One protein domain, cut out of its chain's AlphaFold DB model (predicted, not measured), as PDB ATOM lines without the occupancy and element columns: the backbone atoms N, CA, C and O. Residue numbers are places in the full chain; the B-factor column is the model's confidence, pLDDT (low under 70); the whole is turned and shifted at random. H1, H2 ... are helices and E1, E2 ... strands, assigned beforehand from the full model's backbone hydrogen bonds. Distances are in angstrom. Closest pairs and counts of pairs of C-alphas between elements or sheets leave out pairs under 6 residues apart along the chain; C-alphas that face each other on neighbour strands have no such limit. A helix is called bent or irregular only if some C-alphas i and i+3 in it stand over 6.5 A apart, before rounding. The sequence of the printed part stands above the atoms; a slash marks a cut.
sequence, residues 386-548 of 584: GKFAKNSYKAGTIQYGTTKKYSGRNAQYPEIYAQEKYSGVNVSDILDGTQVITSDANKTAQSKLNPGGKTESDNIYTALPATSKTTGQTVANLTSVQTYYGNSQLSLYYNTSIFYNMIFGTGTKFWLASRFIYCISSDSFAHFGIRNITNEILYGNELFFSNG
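Overview. This is residues 386 to 548 of the 584 residues of an uncharacterized protein of Clostridium sp. CAG:793 (UniProt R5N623). With little regular structure, the domain is a strongly twisted sheet E3-E4-E5 among long loops; E1 and E2 pair near one end, H4 at the other. The sheet is a meander, each strand the antiparallel neighbour of the one before. Order in 163 residues: H1 E1 H2 H3 E2 H4 E3 E4 E5; mixed, compact, radius of gyration of the C-alphas 16.2 A, spans 47 by 42 by 29 A.

Arrangement. No helix touches another. H1, residues 386 to 391, and H4, 497 to 504, have every O i to N i+4 pair within hydrogen-bond range; H2, 415 to 419, has 0 of 1, and 1 of 2 i+3 pairs; irregular H3, 440 to 448, with C-alphas 441 and 444 8.6 A apart, has 2 of 5, and 3 of 6. E1, 403 to 407, and E2, 477 to 481, are antiparallel; N 404 and O 480 are within hydrogen-bond range, 2.8 A. E3, 510 to 518, and E4, 527 to 534, form a hairpin, N 512 to O 531 2.8 A; E4 and E5, 537 to 545, another, N 528 to O 544 2.8 A. H4 only grazes this sheet, with residues 503 to 504.

Along the chain. H1 begins at C-alpha 386, (130.341, 261.543, 226.392). E3 spans 19.2 A, E4 18.7 A and E5 22.1 A, ending at C-alpha 545, (110.537, 248.520, 210.491).

Size, cuts and confidence. The printed part has no cut. Links H1 to E1, H2 to H3, H3 to E2 and E2 to H4 are long; residues 462 to 467 stand free. Residue 440 is under pLDDT 70.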
ATOM      1  N   GLY A 386     131.578 261.622 227.177       92.00
ATOM      2  CA  GLY A 386     130.341 261.543 226.392       92.00
ATOM      3  C   GLY A 386     130.557 260.889 225.026       92.00
ATOM      4  O   GLY A 386     129.851 259.945 224.662       92.00
ATOM      5  N   LYS A 387     131.604 261.308 224.304       90.69
ATOM      6  CA  LYS A 387     132.000 260.706 223.018       90.69
ATOM      7  C   LYS A 387     132.340 259.223 223.170       90.69
ATOM      8  O   LYS A 387     131.928 258.407 222.345       90.69
ATOM      9  N   PHE A 388     133.048 258.854 224.238       86.31
ATOM     10  CA  PHE A 388     133.345 257.459 224.554       86.31
ATOM     11  C   PHE A 388     132.074 256.646 224.836       86.31
ATOM     12  O   PHE A 388     131.934 255.542 224.305       86.31
ATOM     13  N   ALA A 389     131.135 257.186 225.619       88.81
ATOM     14  CA  ALA A 389     129.869 256.526 225.937       88.81
ATOM     15  C   ALA A 389     129.023 256.273 224.676       88.81
ATOM     16  O   ALA A 389     128.550 255.153 224.475       88.81
ATOM     17  N   LYS A 390     128.907 257.271 223.789       93.31
ATOM     18  CA  LYS A 390     128.279 257.129 222.463       93.31
ATOM     19  C   LYS A 390     128.951 256.022 221.647       93.31
ATOM     20  O   LYS A 390     128.291 255.083 221.212       93.31
ATOM     21  N   ASN A 391     130.269 256.101 221.468       88.81
ATOM     22  CA  ASN A 391     131.014 255.168 220.617       88.81
ATOM     23  C   ASN A 391     131.036 253.735 221.171       88.81
ATOM     24  O   ASN A 391     131.203 252.780 220.411       88.81
ATOM     25  N   SER A 392     130.858 253.578 222.481       90.50
ATOM     26  CA  SER A 392     130.796 252.283 223.165       90.50
ATOM     27  C   SER A 392     129.380 251.717 223.270       90.50
ATOM     28  O   SER A 392     129.222 250.590 223.742       90.50
ATOM     29  N   TYR A 393     128.357 252.466 222.845       93.75
ATOM     30  CA  TYR A 393     126.966 252.032 222.913       93.75
ATOM     31  C   TYR A 393     126.751 250.712 222.162       93.75
ATOM     32  O   TYR A 393     127.252 250.537 221.046       93.75
ATOM     33  N   LYS A 394     125.974 249.799 222.761       91.56
ATOM     34  CA  LYS A 394     125.610 248.517 222.154       91.56
ATOM     35  C   LYS A 394     124.122 248.209 222.280       91.56
ATOM     36  O   LYS A 394     123.548 248.278 223.362       91.56
ATOM     37  N   ALA A 395     123.551 247.765 221.171       90.06
ATOM     38  CA  ALA A 395     122.228 247.177 221.046       90.06
ATOM     39  C   ALA A 395     122.347 245.645 221.101       90.06
ATOM     40  O   ALA A 395     122.472 244.963 220.075       90.06
ATOM     41  N   GLY A 396     122.410 245.094 222.315       89.81
ATOM     42  CA  GLY A 396     122.842 243.710 222.513       89.81
ATOM     43  C   GLY A 396     124.317 243.556 222.137       89.81
ATOM     44  O   GLY A 396     125.184 244.131 222.793       89.81
ATOM     45  N   THR A 397     124.626 242.802 221.081       91.81
ATOM     46  CA  THR A 397     126.012 242.647 220.592       91.81
ATOM     47  C   THR A 397     126.409 243.627 219.484       91.81
ATOM     48  O   THR A 397     127.594 243.705 219.161       91.81
ATOM     49  N   ILE A 398     125.466 244.389 218.921       94.62
ATOM     50  CA  ILE A 398     125.730 245.331 217.821       94.62
ATOM     51  C   ILE A 398     126.175 246.673 218.396       94.62
ATOM     52  O   ILE A 398     125.454 247.273 219.185       94.62
ATOM     53  N   GLN A 399     127.354 247.154 218.008       93.56
ATOM     54  CA  GLN A 399     127.913 248.409 218.511       93.56
ATOM     55  C   GLN A 399     127.534 249.592 217.612       93.56
ATOM     56  O   GLN A 399     127.340 249.432 216.405       93.56
ATOM     57  N   TYR A 400     127.465 250.796 218.184       95.12
ATOM     58  CA  TYR A 400     127.376 252.030 217.405       95.12
ATOM     59  C   TYR A 400     128.436 252.062 216.291       95.12
ATOM     60  O   TYR A 400     129.624 251.803 216.506       95.12
ATOM     61  N   GLY A 401     127.978 252.349 215.076       95.62
ATOM     62  CA  GLY A 401     128.795 252.409 213.875       95.62
ATOM     63  C   GLY A 401     129.111 251.071 213.215       95.62
ATOM     64  O   GLY A 401     129.819 251.070 212.211       95.62
ATOM     65  N   THR A 402     128.603 249.941 213.718       96.06
ATOM     66  CA  THR A 402     128.799 248.639 213.065       96.06
ATOM     67  C   THR A 402     127.636 248.234 212.169       96.06
ATOM     68  O   THR A 402     126.489 248.613 212.411       96.06
ATOM     69  N   THR A 403     127.924 247.422 211.157       96.69
ATOM     70  CA  THR A 403     126.935 246.912 210.204       96.69
ATOM     71  C   THR A 403     126.116 245.731 210.731       96.69
ATOM     72  O   THR A 403     126.597 244.927 211.529       96.69
ATOM     73  N   LYS A 404     124.893 245.577 210.217       96.75
ATOM     74  CA  LYS A 404     124.077 244.362 210.321       96.75
ATOM     75  C   LYS A 404     123.284 244.144 209.031       96.75
ATOM     76  O   LYS A 404     122.727 245.093 208.479       96.75
ATOM     77  N   LYS A 405     123.234 242.901 208.558       96.25
ATOM     78  CA  LYS A 405     122.543 242.511 207.328       96.25
ATOM     79  C   LYS A 405     121.142 241.974 207.564       96.25
ATOM     80  O   LYS A 405     120.868 241.269 208.534       96.25
ATOM     81  N   TYR A 406     120.287 242.248 206.588       95.44
ATOM     82  CA  TYR A 406     118.914 241.777 206.506       95.44
ATOM     83  C   TYR A 406     118.599 241.324 205.078       95.44
ATOM     84  O   TYR A 406     119.122 241.876 204.108       95.44
ATOM     85  N   SER A 407     117.734 240.318 204.942       92.94
ATOM     86  CA  SER A 407     117.404 239.698 203.654       92.94
ATOM     87  C   SER A 407     115.918 239.362 203.535       92.94
ATOM     88  O   SER A 407     115.213 239.188 204.536       92.94
ATOM     89  N   GLY A 408     115.445 239.209 202.299       90.25
ATOM     90  CA  GLY A 408     114.071 238.796 202.009       90.25
ATOM     91  C   GLY A 408     113.038 239.795 202.536       90.25
ATOM     92  O   GLY A 408     113.188 241.002 202.375       90.25
ATOM     93  N   ARG A 409     111.983 239.306 203.204       90.44
ATOM     94  CA  ARG A 409     110.878 240.159 203.693       90.44
ATOM     95  C   ARG A 409     111.298 241.213 204.727       90.44
ATOM     96  O   ARG A 409     110.548 242.156 204.947       90.44
ATOM     97  N   ASN A 410     112.473 241.036 205.338       94.44
ATOM     98  CA  ASN A 410     113.046 241.931 206.340       94.44
ATOM     99  C   ASN A 410     114.034 242.947 205.734       94.44
ATOM    100  O   ASN A 410     114.754 243.610 206.474       94.44
ATOM    101  N   ALA A 411     114.113 243.056 204.407       95.19
ATOM    102  CA  ALA A 411     114.982 243.994 203.699       95.19
ATOM    103  C   ALA A 411     114.179 245.118 203.010       95.19
ATOM    104  O   ALA A 411     114.495 245.544 201.899       95.19
ATOM    105  N   GLN A 412     113.111 245.589 203.662       96.25
ATOM    106  CA  GLN A 412     112.391 246.807 203.277       96.25
ATOM    107  C   GLN A 412     113.035 248.029 203.944       96.25
ATOM    108  O   GLN A 412     113.646 247.917 205.006       96.25
ATOM    109  N   TYR A 413     112.906 249.210 203.345       96.38
ATOM    110  CA  TYR A 413     113.502 250.439 203.877       96.38
ATOM    111  C   TYR A 413     112.671 251.670 203.484       96.38
ATOM    112  O   TYR A 413     111.997 251.645 202.449       96.38
ATOM    113  N   PRO A 414     112.712 252.766 204.263       96.00
ATOM    114  CA  PRO A 414     112.152 254.042 203.836       96.00
ATOM    115  C   PRO A 414     112.906 254.568 202.620       96.00
ATOM    116  O   PRO A 414     114.130 254.579 202.631       96.00
ATOM    117  N   GLU A 415     112.223 255.024 201.571       94.06
ATOM    118  CA  GLU A 415     112.890 255.350 200.301       94.06
ATOM    119  C   GLU A 415     114.025 256.388 200.446       94.06
ATOM    120  O   GLU A 415     115.022 256.326 199.724       94.06
ATOM    121  N   ILE A 416     113.926 257.327 201.400       94.50
ATOM    122  CA  ILE A 416     114.994 258.313 201.627       94.50
ATOM    123  C   ILE A 416     116.260 257.697 202.225       94.50
ATOM    124  O   ILE A 416     117.328 258.275 202.050       94.50
ATOM    125  N   TYR A 417     116.158 256.542 202.894       96.44
ATOM    126  CA  TYR A 417     117.283 255.902 203.571       96.44
ATOM    127  C   TYR A 417     118.421 255.598 202.594       96.44
ATOM    128  O   TYR A 417     119.586 255.670 202.964       96.44
ATOM    129  N   ALA A 418     118.119 255.334 201.319       95.25
ATOM    130  CA  ALA A 418     119.135 255.149 200.281       95.25
ATOM    131  C   ALA A 418     120.068 256.369 200.109       95.25
ATOM    132  O   ALA A 418     121.194 256.229 199.638       95.25
ATOM    133  N   GLN A 419     119.621 257.567 200.497       95.31
ATOM    134  CA  GLN A 419     120.383 258.816 200.402       95.31
ATOM    135  C   GLN A 419     121.184 259.129 201.674       95.31
ATOM    136  O   GLN A 419     121.957 260.088 201.685       95.31
ATOM    137  N   GLU A 420     121.012 258.346 202.738       96.12
ATOM    138  CA  GLU A 420     121.695 258.570 204.007       96.12
ATOM    139  C   GLU A 420     123.126 258.053 203.990       96.12
ATOM    140  O   GLU A 420     123.472 257.086 203.301       96.12
ATOM    141  N   LYS A 421     123.967 258.720 204.778       95.38
ATOM    142  CA  LYS A 421     125.363 258.363 204.937       95.38
ATOM    143  C   LYS A 421     125.469 256.938 205.468       95.38
ATOM    144  O   LYS A 421     124.860 256.575 206.467       95.38
ATOM    145  N   TYR A 422     126.269 256.142 204.776       95.56
ATOM    146  CA  TYR A 422     126.491 254.724 205.030       95.56
ATOM    147  C   TYR A 422     125.258 253.820 204.900       95.56
ATOM    148  O   TYR A 422     125.255 252.702 205.411       95.56
ATOM    149  N   SER A 423     124.245 254.250 204.149       96.31
ATOM    150  CA  SER A 423     123.197 253.349 203.678       96.31
ATOM    151  C   SER A 423     123.781 252.198 202.851       96.31
ATOM    152  O   SER A 423     124.629 252.427 201.987       96.31
ATOM    153  N   GLY A 424     123.336 250.967 203.114       96.06
ATOM    154  CA  GLY A 424     123.761 249.759 202.399       96.06
ATOM    155  C   GLY A 424     122.613 249.044 201.689       96.06
ATOM    156  O   GLY A 424     122.535 247.812 201.696       96.06
ATOM    157  N   VAL A 425     121.700 249.808 201.084       95.75
ATOM    158  CA  VAL A 425     120.664 249.272 200.188       95.75
ATOM    159  C   VAL A 425     121.334 248.537 199.019       95.75
ATOM    160  O   VAL A 425     122.181 249.107 198.339       95.75
ATOM    161  N   ASN A 426     120.957 247.277 198.778       94.19
ATOM    162  CA  ASN A 426     121.567 246.375 197.784       94.19
ATOM    163  C   ASN A 426     123.039 245.993 198.034       94.19
ATOM    164  O   ASN A 426     123.672 245.399 197.162       94.19
ATOM    165  N   VAL A 427     123.584 246.255 199.224       95.06
ATOM    166  CA  VAL A 427     124.947 245.847 199.596       95.06
ATOM    167  C   VAL A 427     124.891 244.504 200.324       95.06
ATOM    168  O   VAL A 427     124.132 244.349 201.281       95.06
ATOM    169  N   SER A 428     125.684 243.525 199.878       92.75
ATOM    170  CA  SER A 428     125.672 242.147 200.416       92.75
ATOM    171  C   SER A 428     127.042 241.635 200.877       92.75
ATOM    172  O   SER A 428     127.134 240.709 201.687       92.75
ATOM    173  N   ASP A 429     128.112 242.271 200.412       92.62
ATOM    174  CA  ASP A 429     129.510 241.865 200.533       92.62
ATOM    175  C   ASP A 429     130.258 242.621 201.648       92.62
ATOM    176  O   ASP A 429     131.447 242.944 201.537       92.62
ATOM    177  N   ILE A 430     129.537 242.878 202.745       93.94
ATOM    178  CA  ILE A 430     130.045 243.381 204.025       93.94
ATOM    179  C   ILE A 430     129.622 242.398 205.127       93.94
ATOM    180  O   ILE A 430     128.541 241.806 205.076       93.94
ATOM    181  N   LEU A 431     130.493 242.153 206.107       93.00
ATOM    182  CA  LEU A 431     130.193 241.270 207.237       93.00
ATOM    183  C   LEU A 431     129.407 242.017 208.318       93.00
ATOM    184  O   LEU A 431     129.562 243.228 208.468       93.00
ATOM    185  N   ASP A 432     128.602 241.299 209.098       93.94
ATOM    186  CA  ASP A 432     127.984 241.863 210.302       93.94
ATOM    187  C   ASP A 432     129.067 242.261 211.314       93.94
ATOM    188  O   ASP A 432     130.112 241.617 211.409       93.94
ATOM    189  N   GLY A 433     128.831 243.335 212.065       92.94
ATOM    190  CA  GLY A 433     129.781 243.853 213.047       92.94
ATOM    191  C   GLY A 433     130.949 244.647 212.452       92.94
ATOM    192  O   GLY A 433     131.834 245.063 213.198       92.94
ATOM    193  N   THR A 434     130.970 244.908 211.139       94.75
ATOM    194  CA  THR A 434     132.025 245.728 210.521       94.75
ATOM    195  C   THR A 434     131.879 247.178 210.980       94.75
ATOM    196  O   THR A 434     130.870 247.813 210.690       94.75
ATOM    197  N   GLN A 435     132.877 247.712 211.689       93.75
ATOM    198  CA  GLN A 435     132.882 249.096 212.177       93.75
ATOM    199  C   GLN A 435     133.183 250.078 211.038       93.75
ATOM    200  O   GLN A 435     134.237 249.966 210.413       93.75
ATOM    201  N   VAL A 436     132.293 251.040 210.788       93.31
ATOM    202  CA  VAL A 436     132.412 252.006 209.680       93.31
ATOM    203  C   VAL A 436     132.365 253.473 210.111       93.31
ATOM    204  O   VAL A 436     132.665 254.331 209.285       93.31
ATOM    205  N   ILE A 437     132.037 253.780 211.373       89.69
ATOM    206  CA  ILE A 437     131.944 255.166 211.873       89.69
ATOM    207  C   ILE A 437     133.115 255.521 212.791       89.69
ATOM    208  O   ILE A 437     133.756 256.546 212.588       89.69
ATOM    209  N   THR A 438     133.401 254.705 213.807       83.38
ATOM    210  CA  THR A 438     134.357 255.070 214.875       83.38
ATOM    211  C   THR A 438     135.808 254.700 214.563       83.38
ATOM    212  O   THR A 438     136.705 255.003 215.346       83.38
ATOM    213  N   SER A 439     136.056 254.040 213.428       75.25
ATOM    214  CA  SER A 439     137.387 253.626 212.987       75.25
ATOM    215  C   SER A 439     137.517 253.704 211.469       75.25
ATOM    216  O   SER A 439     136.670 253.191 210.737       75.25
ATOM    217  N   ASP A 440     138.641 254.252 211.007       69.50
ATOM    218  CA  ASP A 440     139.025 254.286 209.592       69.50
ATOM    219  C   ASP A 440     139.668 252.978 209.106       69.50
ATOM    220  O   ASP A 440     140.132 252.897 207.968       69.50
ATOM    221  N   ALA A 441     139.716 251.932 209.936       70.44
ATOM    222  CA  ALA A 441     140.324 250.657 209.555       70.44
ATOM    223  C   ALA A 441     139.589 249.963 208.389       70.44
ATOM    224  O   ALA A 441     140.195 249.177 207.664       70.44
ATOM    225  N   ASN A 442     138.306 250.279 208.160       84.25
ATOM    226  CA  ASN A 442     137.448 249.593 207.187       84.25
ATOM    227  C   ASN A 442     137.011 250.488 206.012       84.25
ATOM    228  O   ASN A 442     135.847 250.460 205.603       84.25
ATOM    229  N   LYS A 443     137.941 251.255 205.421       86.62
ATOM    230  CA  LYS A 443     137.663 252.118 204.248       86.62
ATOM    231  C   LYS A 443     136.983 251.377 203.092       86.62
ATOM    232  O   LYS A 443     136.094 251.927 202.455       86.62
ATOM    233  N   THR A 444     137.342 250.113 202.866       88.94
ATOM    234  CA  THR A 444     136.717 249.263 201.841       88.94
ATOM    235  C   THR A 444     135.233 249.004 202.112       88.94
ATOM    236  O   THR A 444     134.441 248.937 201.176       88.94
ATOM    237  N   ALA A 445     134.830 248.848 203.376       91.44
ATOM    238  CA  ALA A 445     133.417 248.702 203.724       91.44
ATOM    239  C   ALA A 445     132.688 250.044 203.586       91.44
ATOM    240  O   ALA A 445     131.619 250.097 202.985       91.44
ATOM    241  N   GLN A 446     133.301 251.139 204.053       92.81
ATOM    242  CA  GLN A 446     132.751 252.490 203.895       92.81
ATOM    243  C   GLN A 446     132.486 252.835 202.422       92.81
ATOM    244  O   GLN A 446     131.424 253.366 202.120       92.81
ATOM    245  N   SER A 447     133.401 252.501 201.501       92.88
ATOM    246  CA  SER A 447     133.252 252.804 200.068       92.88
ATOM    247  C   SER A 447     132.161 251.999 199.362       92.88
ATOM    248  O   SER A 447     131.709 252.407 198.298       92.88
ATOM    249  N   LYS A 448     131.777 250.841 199.914       94.69
ATOM    250  CA  LYS A 448     130.694 249.998 199.385       94.69
ATOM    251  C   LYS A 448     129.312 250.434 199.871       94.69
ATOM    252  O   LYS A 448     128.318 250.085 199.248       94.69
ATOM    253  N   LEU A 449     129.253 251.155 200.989       94.81
ATOM    254  CA  LEU A 449     128.038 251.807 201.475       94.81
ATOM    255  C   LEU A 449     127.842 253.145 200.731       94.81
ATOM    256  O   LEU A 449     128.443 253.375 199.685       94.81
ATOM    257  N   ASN A 450     127.021 254.049 201.267       95.56
ATOM    258  CA  ASN A 450     126.869 255.413 200.755       95.56
ATOM    259  C   ASN A 450     127.698 256.449 201.560       95.56
ATOM    260  O   ASN A 450     127.132 257.200 202.355       95.56
ATOM    261  N   PRO A 451     129.036 256.532 201.420       92.19
ATOM    262  CA  PRO A 451     129.866 257.419 202.246       92.19
ATOM    263  C   PRO A 451     129.629 258.914 201.977       92.19
ATOM    264  O   PRO A 451     129.888 259.735 202.856       92.19
ATOM    265  N   GLY A 452     129.127 259.265 200.785       91.69
ATOM    266  CA  GLY A 452     128.755 260.631 200.393       91.69
ATOM    267  C   GLY A 452     127.303 261.001 200.713       91.69
ATOM    268  O   GLY A 452     126.842 262.066 200.301       91.69
ATOM    269  N   GLY A 453     126.573 260.120 201.402       94.62
ATOM    270  CA  GLY A 453     125.191 260.354 201.792       94.62
ATOM    271  C   GLY A 453     125.034 261.461 202.835       94.62
ATOM    272  O   GLY A 453     125.993 261.923 203.457       94.62
ATOM    273  N   LYS A 454     123.783 261.871 203.022       95.62
ATOM    274  CA  LYS A 454     123.355 262.898 203.975       95.62
ATOM    275  C   LYS A 454     123.429 262.396 205.417       95.62
ATOM    276  O   LYS A 454     123.138 261.227 205.668       95.62
ATOM    277  N   THR A 455     123.823 263.252 206.358       94.31
ATOM    278  CA  THR A 455     123.873 262.883 207.783       94.31
ATOM    279  C   THR A 455     122.469 262.726 208.377       94.31
ATOM    280  O   THR A 455     121.450 262.963 207.720       94.31
ATOM    281  N   GLU A 456     122.406 262.303 209.641       94.31
ATOM    282  CA  GLU A 456     121.158 262.059 210.375       94.31
ATOM    283  C   GLU A 456     120.236 263.286 210.397       94.31
ATOM    284  O   GLU A 456     119.015 263.136 210.289       94.31
ATOM    285  N   SER A 457     120.811 264.487 210.488       97.19
ATOM    286  CA  SER A 457     120.064 265.746 210.621       97.19
ATOM    287  C   SER A 457     119.946 266.557 209.342       97.19
ATOM    288  O   SER A 457     119.276 267.591 209.312       97.19
ATOM    289  N   ASP A 458     120.581 266.098 208.268       94.50
ATOM    290  CA  ASP A 458     120.489 266.762 206.983       94.50
ATOM    291  C   ASP A 458     119.049 266.711 206.453       94.50
ATOM    292  O   ASP A 458     118.374 265.667 206.437       94.50
ATOM    293  N   ASN A 459     118.600 267.850 205.927       91.06
ATOM    294  CA  ASN A 459     117.421 267.894 205.081       91.06
ATOM    295  C   ASN A 459     117.752 267.204 203.753       91.06
ATOM    296  O   ASN A 459     118.607 267.657 202.992       91.06
ATOM    297  N   ILE A 460     117.045 266.117 203.462       88.25
ATOM    298  CA  ILE A 460     117.151 265.429 202.168       88.25
ATOM    299  C   ILE A 460     116.406 266.203 201.075       88.25
ATOM    300  O   ILE A 460     116.828 266.222 199.923       88.25
ATOM    301  N   TYR A 461     115.332 266.898 201.444       87.88
ATOM    302  CA  TYR A 461     114.582 267.760 200.541       87.88
ATOM    303  C   TYR A 461     115.006 269.219 200.689       87.88
ATOM    304  O   TYR A 461     115.187 269.712 201.799       87.88
ATOM    305  N   THR A 462     115.086 269.942 199.575       84.81
ATOM    306  CA  THR A 462     115.122 271.416 199.579       84.81
ATOM    307  C   THR A 462     113.714 272.012 199.614       84.81
ATOM    308  O   THR A 462     113.514 273.088 200.168       84.81
ATOM    309  N   ALA A 463     112.739 271.279 199.071       88.69
ATOM    310  CA  ALA A 463     111.306 271.494 199.207       88.69
ATOM    311  C   ALA A 463     110.602 270.131 199.184       88.69
ATOM    312  O   ALA A 463     111.043 269.223 198.472       88.69
ATOM    313  N   LEU A 464     109.517 269.968 199.948       88.88
ATOM    314  CA  LEU A 464     108.791 268.696 199.963       88.88
ATOM    315  C   LEU A 464     108.227 268.373 198.570       88.88
ATOM    316  O   LEU A 464     107.608 269.241 197.948       88.88
ATOM    317  N   PRO A 465     108.377 267.126 198.092       84.19
ATOM    318  CA  PRO A 465     107.811 266.713 196.814       84.19
ATOM    319  C   PRO A 465     106.282 266.788 196.865       84.19
ATOM    320  O   PRO A 465     105.696 266.644 197.939       84.19
ATOM    321  N   ALA A 466     105.614 266.972 195.720       82.81
ATOM    322  CA  ALA A 466     104.146 266.991 195.655       82.81
ATOM    323  C   ALA A 466     103.546 265.699 196.246       82.81
ATOM    324  O   ALA A 466     102.682 265.760 197.125       82.81
ATOM    325  N   THR A 467     104.122 264.553 195.871       81.56
ATOM    326  CA  THR A 467     103.835 263.232 196.442       81.56
ATOM    327  C   THR A 467     104.958 262.825 197.386       81.56
ATOM    328  O   THR A 467     106.120 262.787 196.985       81.56
ATOM    329  N   SER A 468     104.623 262.529 198.642       84.44
ATOM    330  CA  SER A 468     105.602 262.044 199.618       84.44
ATOM    331  C   SER A 468     106.128 260.675 199.207       84.44
ATOM    332  O   SER A 468     105.356 259.806 198.798       84.44
ATOM    333  N   LYS A 469     107.435 260.475 199.369       84.75
ATOM    334  CA  LYS A 469     108.040 259.151 199.253       84.75
ATOM    335  C   LYS A 469     107.469 258.223 200.323       84.75
ATOM    336  O   LYS A 469     107.158 258.671 201.430       84.75
ATOM    337  N   THR A 470     107.361 256.941 200.008       84.50
ATOM    338  CA  THR A 470     106.853 255.911 200.924       84.50
ATOM    339  C   THR A 470     107.938 254.854 201.155       84.50
ATOM    340  O   THR A 470     109.103 255.211 201.364       84.50
ATOM    341  N   THR A 471     107.579 253.574 201.201       85.56
ATOM    342  CA  THR A 471     108.524 252.461 201.356       85.56
ATOM    343  C   THR A 471     109.230 252.204 200.029       85.56
ATOM    344  O   THR A 471     108.581 252.120 198.986       85.56
ATOM    345  N   GLY A 472     110.560 252.097 200.060       73.81
ATOM    346  CA  GLY A 472     111.349 251.682 198.904       73.81
ATOM    347  C   GLY A 472     111.022 250.243 198.486       73.81
ATOM    348  O   GLY A 472     110.426 249.481 199.246       73.81
ATOM    349  N   GLN A 473     111.416 249.846 197.273       78.62
ATOM    350  CA  GLN A 473     111.242 248.459 196.826       78.62
ATOM    351  C   GLN A 473     112.017 247.504 197.740       78.62
ATOM    352  O   GLN A 473     113.174 247.771 198.059       78.62
ATOM    353  N   THR A 474     111.409 246.379 198.123       86.44
ATOM    354  CA  THR A 474     112.102 245.316 198.863       86.44
ATOM    355  C   THR A 474     113.335 244.867 198.087       86.44
ATOM    356  O   THR A 474     113.230 244.476 196.924       86.44
ATOM    357  N   VAL A 475     114.499 244.901 198.733       90.62
ATOM    358  CA  VAL A 475     115.770 244.499 198.121       90.62
ATOM    359  C   VAL A 475     116.181 243.101 198.560       90.62
ATOM    360  O   VAL A 475     115.741 242.598 199.590       90.62
ATOM    361  N   ALA A 476     117.050 242.457 197.779       90.69
ATOM    362  CA  ALA A 476     117.575 241.141 198.142       90.69
ATOM    363  C   ALA A 476     118.403 241.198 199.438       90.69
ATOM    364  O   ALA A 476     118.301 240.299 200.274       90.69
ATOM    365  N   ASN A 477     119.190 242.268 199.604       92.44
ATOM    366  CA  ASN A 477     120.059 242.490 200.753       92.44
ATOM    367  C   ASN A 477     120.002 243.957 201.193       92.44
ATOM    368  O   ASN A 477     120.147 244.867 200.374       92.44
ATOM    369  N   LEU A 478     119.829 244.163 202.494       96.38
ATOM    370  CA  LEU A 478     119.912 245.452 203.164       96.38
ATOM    371  C   LEU A 478     121.010 245.358 204.224       96.38
ATOM    372  O   LEU A 478     120.848 244.656 205.220       96.38
ATOM    373  N   THR A 479     122.124 246.050 204.007       97.31
ATOM    374  CA  THR A 479     123.147 246.245 205.040       97.31
ATOM    375  C   THR A 479     122.880 247.579 205.725       97.31
ATOM    376  O   THR A 479     123.009 248.629 205.104       97.31
ATOM    377  N   SER A 480     122.514 247.546 207.001       97.44
ATOM    378  CA  SER A 480     122.288 248.754 207.795       97.44
ATOM    379  C   SER A 480     123.464 249.024 208.721       97.44
ATOM    380  O   SER A 480     124.118 248.090 209.182       97.44
ATOM    381  N   VAL A 481     123.713 250.294 209.030       97.12
ATOM    382  CA  VAL A 481     124.681 250.714 210.052       97.12
ATOM    383  C   VAL A 481     123.918 251.138 211.296       97.12
ATOM    384  O   VAL A 481     123.011 251.961 211.209       97.12
ATOM    385  N   GLN A 482     124.291 250.586 212.449       96.94
ATOM    386  CA  GLN A 482     123.734 250.975 213.739       96.94
ATOM    387  C   GLN A 482     124.121 252.423 214.050       96.94
ATOM    388  O   GLN A 482     125.272 252.692 214.397       96.94
ATOM    389  N   THR A 483     123.171 253.349 213.957       96.56
ATOM    390  CA  THR A 483     123.391 254.755 214.322       96.56
ATOM    391  C   THR A 483     122.651 255.147 215.591       96.56
ATOM    392  O   THR A 483     122.998 256.135 216.231       96.56
ATOM    393  N   TYR A 484     121.689 254.349 216.050       96.12
ATOM    394  CA  TYR A 484     121.064 254.582 217.342       96.12
ATOM    395  C   TYR A 484     122.073 254.460 218.488       96.12
ATOM    396  O   TYR A 484     122.842 253.499 218.585       96.12
ATOM    397  N   TYR A 485     122.013 255.439 219.380       94.12
ATOM    398  CA  TYR A 485     122.572 255.364 220.718       94.12
ATOM    399  C   TYR A 485     121.587 256.082 221.633       94.12
ATOM    400  O   TYR A 485     121.218 257.231 221.375       94.12
ATOM    401  N   GLY A 486     121.110 255.377 222.650       87.38
ATOM    402  CA  GLY A 486     120.104 255.895 223.563       87.38
ATOM    403  C   GLY A 486     120.311 255.315 224.944       87.38
ATOM    404  O   GLY A 486     120.372 254.102 225.099       87.38
ATOM    405  N   ASN A 487     120.506 256.201 225.914       85.38
ATOM    406  CA  ASN A 487     120.810 255.904 227.310       85.38
ATOM    407  C   ASN A 487     120.454 257.127 228.157       85.38
ATOM    408  O   ASN A 487     120.391 258.249 227.635       85.38
ATOM    409  N   SER A 488     120.328 256.917 229.468       92.12
ATOM    410  CA  SER A 488     120.390 258.004 230.443       92.12
ATOM    411  C   SER A 488     121.641 258.842 230.200       92.12
ATOM    412  O   SER A 488     122.766 258.334 230.148       92.12
ATOM    413  N   GLN A 489     121.419 260.129 229.999       93.69
ATOM    414  CA  GLN A 489     122.450 261.133 229.856       93.69
ATOM    415  C   GLN A 489     122.846 261.626 231.243       93.69
ATOM    416  O   GLN A 489     122.038 261.642 232.166       93.69
ATOM    417  N   LEU A 490     124.110 262.007 231.393       91.94
ATOM    418  CA  LEU A 490     124.662 262.530 232.637       91.94
ATOM    419  C   LEU A 490     125.329 263.868 232.347       91.94
ATOM    420  O   LEU A 490     125.942 264.029 231.291       91.94
ATOM    421  N   SER A 491     125.292 264.789 233.310       92.56
ATOM    422  CA  SER A 491     125.989 266.076 233.196       92.56
ATOM    423  C   SER A 491     127.479 265.903 232.880       92.56
ATOM    424  O   SER A 491     128.025 266.658 232.082       92.56
ATOM    425  N   LEU A 492     128.111 264.846 233.408       89.44
ATOM    426  CA  LEU A 492     129.520 264.518 233.168       89.44
ATOM    427  C   LEU A 492     129.853 264.142 231.716       89.44
ATOM    428  O   LEU A 492     131.033 264.033 231.401       89.44
ATOM    429  N   TYR A 493     128.869 263.907 230.841       92.88
ATOM    430  CA  TYR A 493     129.100 263.632 229.414       92.88
ATOM    431  C   TYR A 493     129.234 264.898 228.562       92.88
ATOM    432  O   TYR A 493     129.668 264.808 227.413       92.88
ATOM    433  N   TYR A 494     128.902 266.061 229.117       92.94
ATOM    434  CA  TYR A 494     128.906 267.337 228.410       92.94
ATOM    435  C   TYR A 494     130.000 268.259 228.952       92.94
ATOM    436  O   TYR A 494     130.485 268.089 230.071       92.94
ATOM    437  N   ASN A 495     130.417 269.233 228.146       86.06
ATOM    438  CA  ASN A 495     131.436 270.212 228.530       86.06
ATOM    439  C   ASN A 495     130.983 271.077 229.715       86.06
ATOM    440  O   ASN A 495     131.808 271.500 230.519       86.06
ATOM    441  N   THR A 496     129.673 271.321 229.836       84.56
ATOM    442  CA  THR A 496     129.088 272.102 230.929       84.56
ATOM    443  C   THR A 496     127.817 271.446 231.473       84.56
ATOM    444  O   THR A 496     126.996 270.899 230.730       84.56
ATOM    445  N   SER A 497     127.618 271.542 232.791       86.38
ATOM    446  CA  SER A 497     126.366 271.152 233.457       86.38
ATOM    447  C   SER A 497     125.186 272.021 233.003       86.38
ATOM    448  O   SER A 497     124.053 271.547 232.936       86.38
ATOM    449  N   ILE A 498     125.458 273.280 232.645       89.38
ATOM    450  CA  ILE A 498     124.487 274.250 232.133       89.38
ATOM    451  C   ILE A 498     123.839 273.742 230.845       89.38
ATOM    452  O   ILE A 498     122.609 273.702 230.769       89.38
ATOM    453  N   PHE A 499     124.640 273.325 229.856       91.81
ATOM    454  CA  PHE A 499     124.115 272.786 228.601       91.81
ATOM    455  C   PHE A 499     123.265 271.537 228.851       91.81
ATOM    456  O   PHE A 499     122.126 271.459 228.390       91.81
ATOM    457  N   TYR A 500     123.776 270.602 229.663       94.44
ATOM    458  CA  TYR A 500     123.030 269.406 230.056       94.44
ATOM    459  C   TYR A 500     121.665 269.759 230.666       94.44
ATOM    460  O   TYR A 500     120.638 269.278 230.194       94.44
ATOM    461  N   ASN A 501     121.629 270.643 231.664       92.69
ATOM    462  CA  ASN A 501     120.392 271.030 232.347       92.69
ATOM    463  C   ASN A 501     119.423 271.783 231.425       92.69
ATOM    464  O   ASN A 501     118.212 271.666 231.578       92.69
ATOM    465  N   MET A 502     119.936 272.556 230.467       93.50
ATOM    466  CA  MET A 502     119.107 273.263 229.491       93.50
ATOM    467  C   MET A 502     118.356 272.312 228.561       93.50
ATOM    468  O   MET A 502     117.213 272.594 228.209       93.50
ATOM    469  N   ILE A 503     118.981 271.196 228.188       95.62
ATOM    470  CA  ILE A 503     118.419 270.232 227.245       95.62
ATOM    471  C   ILE A 503     117.647 269.113 227.967       95.62
ATOM    472  O   ILE A 503     116.479 268.867 227.670       95.62
ATOM    473  N   PHE A 504     118.279 268.457 228.942       95.19
ATOM    474  CA  PHE A 504     117.767 267.265 229.635       95.19
ATOM    475  C   PHE A 504     117.041 267.582 230.951       95.19
ATOM    476  O   PHE A 504     116.235 266.784 231.422       95.19
ATOM    477  N   GLY A 505     117.269 268.766 231.529       91.50
ATOM    478  CA  GLY A 505     116.628 269.207 232.775       91.50
ATOM    479  C   GLY A 505     115.213 269.769 232.602       91.50
ATOM    480  O   GLY A 505     114.618 270.229 233.571       91.50
ATOM    481  N   THR A 506     114.655 269.746 231.387       88.88
ATOM    482  CA  THR A 506     113.313 270.287 231.090       88.88
ATOM    483  C   THR A 506     112.171 269.390 231.580       88.88
ATOM    484  O   THR A 506     111.023 269.832 231.633       88.88
ATOM    485  N   GLY A 507     112.454 268.111 231.868       88.50
ATOM    486  CA  GLY A 507     111.438 267.108 232.219       88.50
ATOM    487  C   GLY A 507     110.372 266.895 231.135       88.50
ATOM    488  O   GLY A 507     109.285 266.398 231.422       88.50
ATOM    489  N   THR A 508     110.648 267.322 229.899       92.81
ATOM    490  CA  THR A 508     109.668 267.387 228.813       92.81
ATOM    491  C   THR A 508     110.134 266.557 227.620       92.81
ATOM    492  O   THR A 508     111.320 266.512 227.303       92.81
ATOM    493  N   LYS A 509     109.188 265.892 226.943       96.12
ATOM    494  CA  LYS A 509     109.449 265.080 225.747       96.12
ATOM    495  C   LYS A 509     109.372 265.922 224.467       96.12
ATOM    496  O   LYS A 509     108.323 266.526 224.206       96.12
ATOM    497  N   PHE A 510     110.437 265.949 223.666       98.19
ATOM    498  CA  PHE A 510     110.516 266.731 222.422       98.19
ATOM    499  C   PHE A 510     111.325 266.022 221.326       98.19
ATOM    500  O   PHE A 510     112.188 265.190 221.609       98.19
ATOM    501  N   TRP A 511     111.017 266.331 220.063       98.50
ATOM    502  CA  TRP A 511     111.710 265.764 218.902       98.50
ATOM    503  C   TRP A 511     113.172 266.219 218.834       98.50
ATOM    504  O   TRP A 511     113.536 267.256 219.367       98.50
ATOM    505  N   LEU A 512     114.012 265.496 218.104       98.38
ATOM    506  CA  LEU A 512     115.224 266.043 217.502       98.38
ATOM    507  C   LEU A 512     115.071 265.927 215.990       98.38
ATOM    508  O   LEU A 512     114.574 264.917 215.491       98.38
ATOM    509  N   ALA A 513     115.512 266.931 215.236       98.50
ATOM    510  CA  ALA A 513     115.528 266.859 213.777       98.50
ATOM    511  C   ALA A 513     116.698 265.997 213.283       98.50
ATOM    512  O   ALA A 513     117.564 266.471 212.558       98.50
ATOM    513  N   SER A 514     116.702 264.726 213.690       98.44
ATOM    514  CA  SER A 514     117.740 263.739 213.398       98.44
ATOM    515  C   SER A 514     117.122 262.353 213.270       98.44
ATOM    516  O   SER A 514     116.380 261.912 214.148       98.44
ATOM    517  N   ARG A 515     117.429 261.653 212.181       98.19
ATOM    518  CA  ARG A 515     117.025 260.256 211.974       98.19
ATOM    519  C   ARG A 515     117.963 259.305 212.711       98.19
ATOM    520  O   ARG A 515     119.077 259.669 213.066       98.19
ATOM    521  N   PHE A 516     117.521 258.074 212.926       97.69
ATOM    522  CA  PHE A 516     118.385 256.997 213.401       97.69
ATOM    523  C   PHE A 516     117.996 255.659 212.779       97.69
ATOM    524  O   PHE A 516     116.859 255.456 212.337       97.69
ATOM    525  N   ILE A 517     118.957 254.739 212.798       98.06
ATOM    526  CA  ILE A 517     118.780 253.336 212.462       98.06
ATOM    527  C   ILE A 517     119.149 252.519 213.696       98.06
ATOM    528  O   ILE A 517     120.262 252.645 214.216       98.06
ATOM    529  N   TYR A 518     118.212 251.695 214.159       97.56
ATOM    530  CA  TYR A 518     118.400 250.800 215.292       97.56
ATOM    531  C   TYR A 518     118.424 249.333 214.831       97.56
ATOM    532  O   TYR A 518     117.499 248.811 214.212       97.56
ATOM    533  N   CYS A 519     119.545 248.677 215.106       96.81
ATOM    534  CA  CYS A 519     119.909 247.321 214.739       96.81
ATOM    535  C   CYS A 519     120.174 246.535 216.023       96.81
ATOM    536  O   CYS A 519     121.272 246.571 216.574       96.81
ATOM    537  N   ILE A 520     119.173 245.793 216.491       92.44
ATOM    538  CA  ILE A 520     119.281 244.969 217.702       92.44
ATOM    539  C   ILE A 520     119.790 243.587 217.323       92.44
ATOM    540  O   ILE A 520     119.319 243.015 216.341       92.44
ATOM    541  N   SER A 521     120.727 243.009 218.081       86.94
ATOM    542  CA  SER A 521     121.281 241.682 217.767       86.94
ATOM    543  C   SER A 521     120.222 240.576 217.680       86.94
ATOM    544  O   SER A 521     120.307 239.756 216.769       86.94
ATOM    545  N   SER A 522     119.220 240.589 218.565       90.12
ATOM    546  CA  SER A 522     118.115 239.615 218.617       90.12
ATOM    547  C   SER A 522     117.124 239.726 217.460       90.12
ATOM    548  O   SER A 522     116.407 238.768 217.176       90.12
ATOM    549  N   ASP A 523     117.072 240.879 216.800       91.94
ATOM    550  CA  ASP A 523     115.999 241.180 215.864       91.94
ATOM    551  C   ASP A 523     116.362 240.749 214.450       91.94
ATOM    552  O   ASP A 523     117.501 240.885 213.993       91.94
ATOM    553  N   SER A 524     115.367 240.252 213.723       93.12
ATOM    554  CA  SER A 524     115.531 239.840 212.325       93.12
ATOM    555  C   SER A 524     115.294 240.976 211.325       93.12
ATOM    556  O   SER A 524     115.347 240.729 210.122       93.12
ATOM    557  N   PHE A 525     115.044 242.199 211.801       94.69
ATOM    558  CA  PHE A 525     114.764 243.405 211.015       94.69
ATOM    559  C   PHE A 525     115.440 244.646 211.636       94.69
ATOM    560  O   PHE A 525     115.896 244.612 212.781       94.69
ATOM    561  N   ALA A 526     115.564 245.713 210.847       96.94
ATOM    562  CA  ALA A 526     116.051 247.026 211.258       96.94
ATOM    563  C   ALA A 526     114.884 247.947 211.623       96.94
ATOM    564  O   ALA A 526     113.777 247.803 211.101       96.94
ATOM    565  N   HIS A 527     115.170 248.926 212.471       97.56
ATOM    566  CA  HIS A 527     114.232 249.942 212.925       97.56
ATOM    567  C   HIS A 527     114.691 251.312 212.424       97.56
ATOM    568  O   HIS A 527     115.864 251.659 212.556       97.56
ATOM    569  N   PHE A 528     113.775 252.087 211.856       98.31
ATOM    570  CA  PHE A 528     114.023 253.411 211.297       98.31
ATOM    571  C   PHE A 528     113.150 254.425 212.022       98.31
ATOM    572  O   PHE A 528     111.929 254.259 212.091       98.31
ATOM    573  N   GLY A 529     113.759 255.482 212.548       98.00
ATOM    574  CA  GLY A 529     113.035 256.438 213.375       98.00
ATOM    575  C   GLY A 529     113.628 257.837 213.401       98.00
ATOM    576  O   GLY A 529     114.606 258.137 212.713       98.00
ATOM    577  N   ILE A 530     113.005 258.690 214.209       98.25
ATOM    578  CA  ILE A 530     113.453 260.056 214.500       98.25
ATOM    579  C   ILE A 530     113.811 260.136 215.982       98.25
ATOM    580  O   ILE A 530     113.089 259.624 216.841       98.25
ATOM    581  N   ARG A 531     114.955 260.748 216.285       98.06
ATOM    582  CA  ARG A 531     115.449 260.891 217.653       98.06
ATOM    583  C   ARG A 531     114.539 261.801 218.470       98.06
ATOM    584  O   ARG A 531     113.886 262.698 217.940       98.06
ATOM    585  N   ASN A 532     114.524 261.585 219.775       97.44
ATOM    586  CA  ASN A 532     113.837 262.456 220.717       97.44
ATOM    587  C   ASN A 532     114.644 262.560 222.013       97.44
ATOM    588  O   ASN A 532     115.577 261.787 222.251       97.44
ATOM    589  N   ILE A 533     114.238 263.496 222.859       96.75
ATOM    590  CA  ILE A 533     114.618 263.516 224.266       96.75
ATOM    591  C   ILE A 533     113.377 263.218 225.097       96.75
ATOM    592  O   ILE A 533     112.308 263.778 224.852       96.75
ATOM    593  N   THR A 534     113.533 262.330 226.077       91.81
ATOM    594  CA  THR A 534     112.512 261.988 227.069       91.81
ATOM    595  C   THR A 534     113.141 262.078 228.455       91.81
ATOM    596  O   THR A 534     113.911 261.201 228.842       91.81
ATOM    597  N   ASN A 535     112.815 263.127 229.217       87.62
ATOM    598  CA  ASN A 535     113.484 263.441 230.485       87.62
ATOM    599  C   ASN A 535     115.011 263.541 230.279       87.62
ATOM    600  O   ASN A 535     115.481 264.264 229.407       87.62
ATOM    601  N   GLU A 536     115.779 262.760 231.031       91.38
ATOM    602  CA  GLU A 536     117.240 262.697 230.973       91.38
ATOM    603  C   GLU A 536     117.742 261.659 229.955       91.38
ATOM    604  O   GLU A 536     118.911 261.287 229.961       91.38
ATOM    605  N   ILE A 537     116.867 261.129 229.096       93.31
ATOM    606  CA  ILE A 537     117.185 260.039 228.173       93.31
ATOM    607  C   ILE A 537     117.198 260.579 226.747       93.31
ATOM    608  O   ILE A 537     116.191 261.086 226.247       93.31
ATOM    609  N   LEU A 538     118.333 260.411 226.068       95.69
ATOM    610  CA  LEU A 538     118.370 260.482 224.612       95.69
ATOM    611  C   LEU A 538     117.762 259.186 224.074       95.69
ATOM    612  O   LEU A 538     118.243 258.100 224.400       95.69
ATOM    613  N   TYR A 539     116.710 259.299 223.273       94.31
ATOM    614  CA  TYR A 539     115.945 258.160 222.782       94.31
ATOM    615  C   TYR A 539     115.633 258.322 221.288       94.31
ATOM    616  O   TYR A 539     116.172 259.189 220.593       94.31
ATOM    617  N   GLY A 540     114.772 257.458 220.764       95.06
ATOM    618  CA  GLY A 540     114.304 257.521 219.394       95.06
ATOM    619  C   GLY A 540     112.949 256.853 219.251       95.06
ATOM    620  O   GLY A 540     112.705 255.824 219.864       95.06
ATOM    621  N   ASN A 541     112.067 257.463 218.468       96.44
ATOM    622  CA  ASN A 541     110.790 256.870 218.109       96.44
ATOM    623  C   ASN A 541     110.922 256.164 216.765       96.44
ATOM    624  O   ASN A 541     111.172 256.810 215.741       96.44
ATOM    625  N   GLU A 542     110.774 254.845 216.774       96.50
ATOM    626  CA  GLU A 542     110.702 254.035 215.569       96.50
ATOM    627  C   GLU A 542     109.411 254.357 214.813       96.50
ATOM    628  O   GLU A 542     108.327 254.332 215.381       96.50
ATOM    629  N   LEU A 543     109.516 254.640 213.517       97.88
ATOM    630  CA  LEU A 543     108.368 254.928 212.651       97.88
ATOM    631  C   LEU A 543     108.171 253.841 211.591       97.88
ATOM    632  O   LEU A 543     107.050 253.612 211.139       97.88
ATOM    633  N   PHE A 544     109.243 253.154 211.195       97.81
ATOM    634  CA  PHE A 544     109.209 252.103 210.186       97.81
ATOM    635  C   PHE A 544     110.161 250.957 210.541       97.81
ATOM    636  O   PHE A 544     111.281 251.182 210.992       97.81
ATOM    637  N   PHE A 545     109.736 249.723 210.281       97.00
ATOM    638  CA  PHE A 545     110.537 248.520 210.491       97.00
ATOM    639  C   PHE A 545     110.819 247.855 209.145       97.00
ATOM    640  O   PHE A 545     109.949 247.799 208.277       97.00
ATOM    641  N   SER A 546     112.002 247.268 208.964       97.00
ATOM    642  CA  SER A 546     112.398 246.671 207.678       97.00
ATOM    643  C   SER A 546     111.608 245.415 207.284       97.00
ATOM    644  O   SER A 546     111.806 244.878 206.195       97.00
ATOM    645  N   ASN A 547     110.701 244.944 208.145       94.62
ATOM    646  CA  ASN A 547     109.703 243.917 207.842       94.62
ATOM    647  C   ASN A 547     108.382 244.488 207.275       94.62
ATOM    648  O   ASN A 547     107.484 243.712 206.948       94.62
ATOM    649  N   GLY A 548     108.271 245.812 207.138       93.44
ATOM    650  CA  GLY A 548     107.117 246.523 206.582       93.44
ATOM    651  C   GLY A 548     106.159 247.108 207.622       93.44
ATOM    652  O   GLY A 548     105.233 247.821 207.240       93.44
TER     653      GLY A 548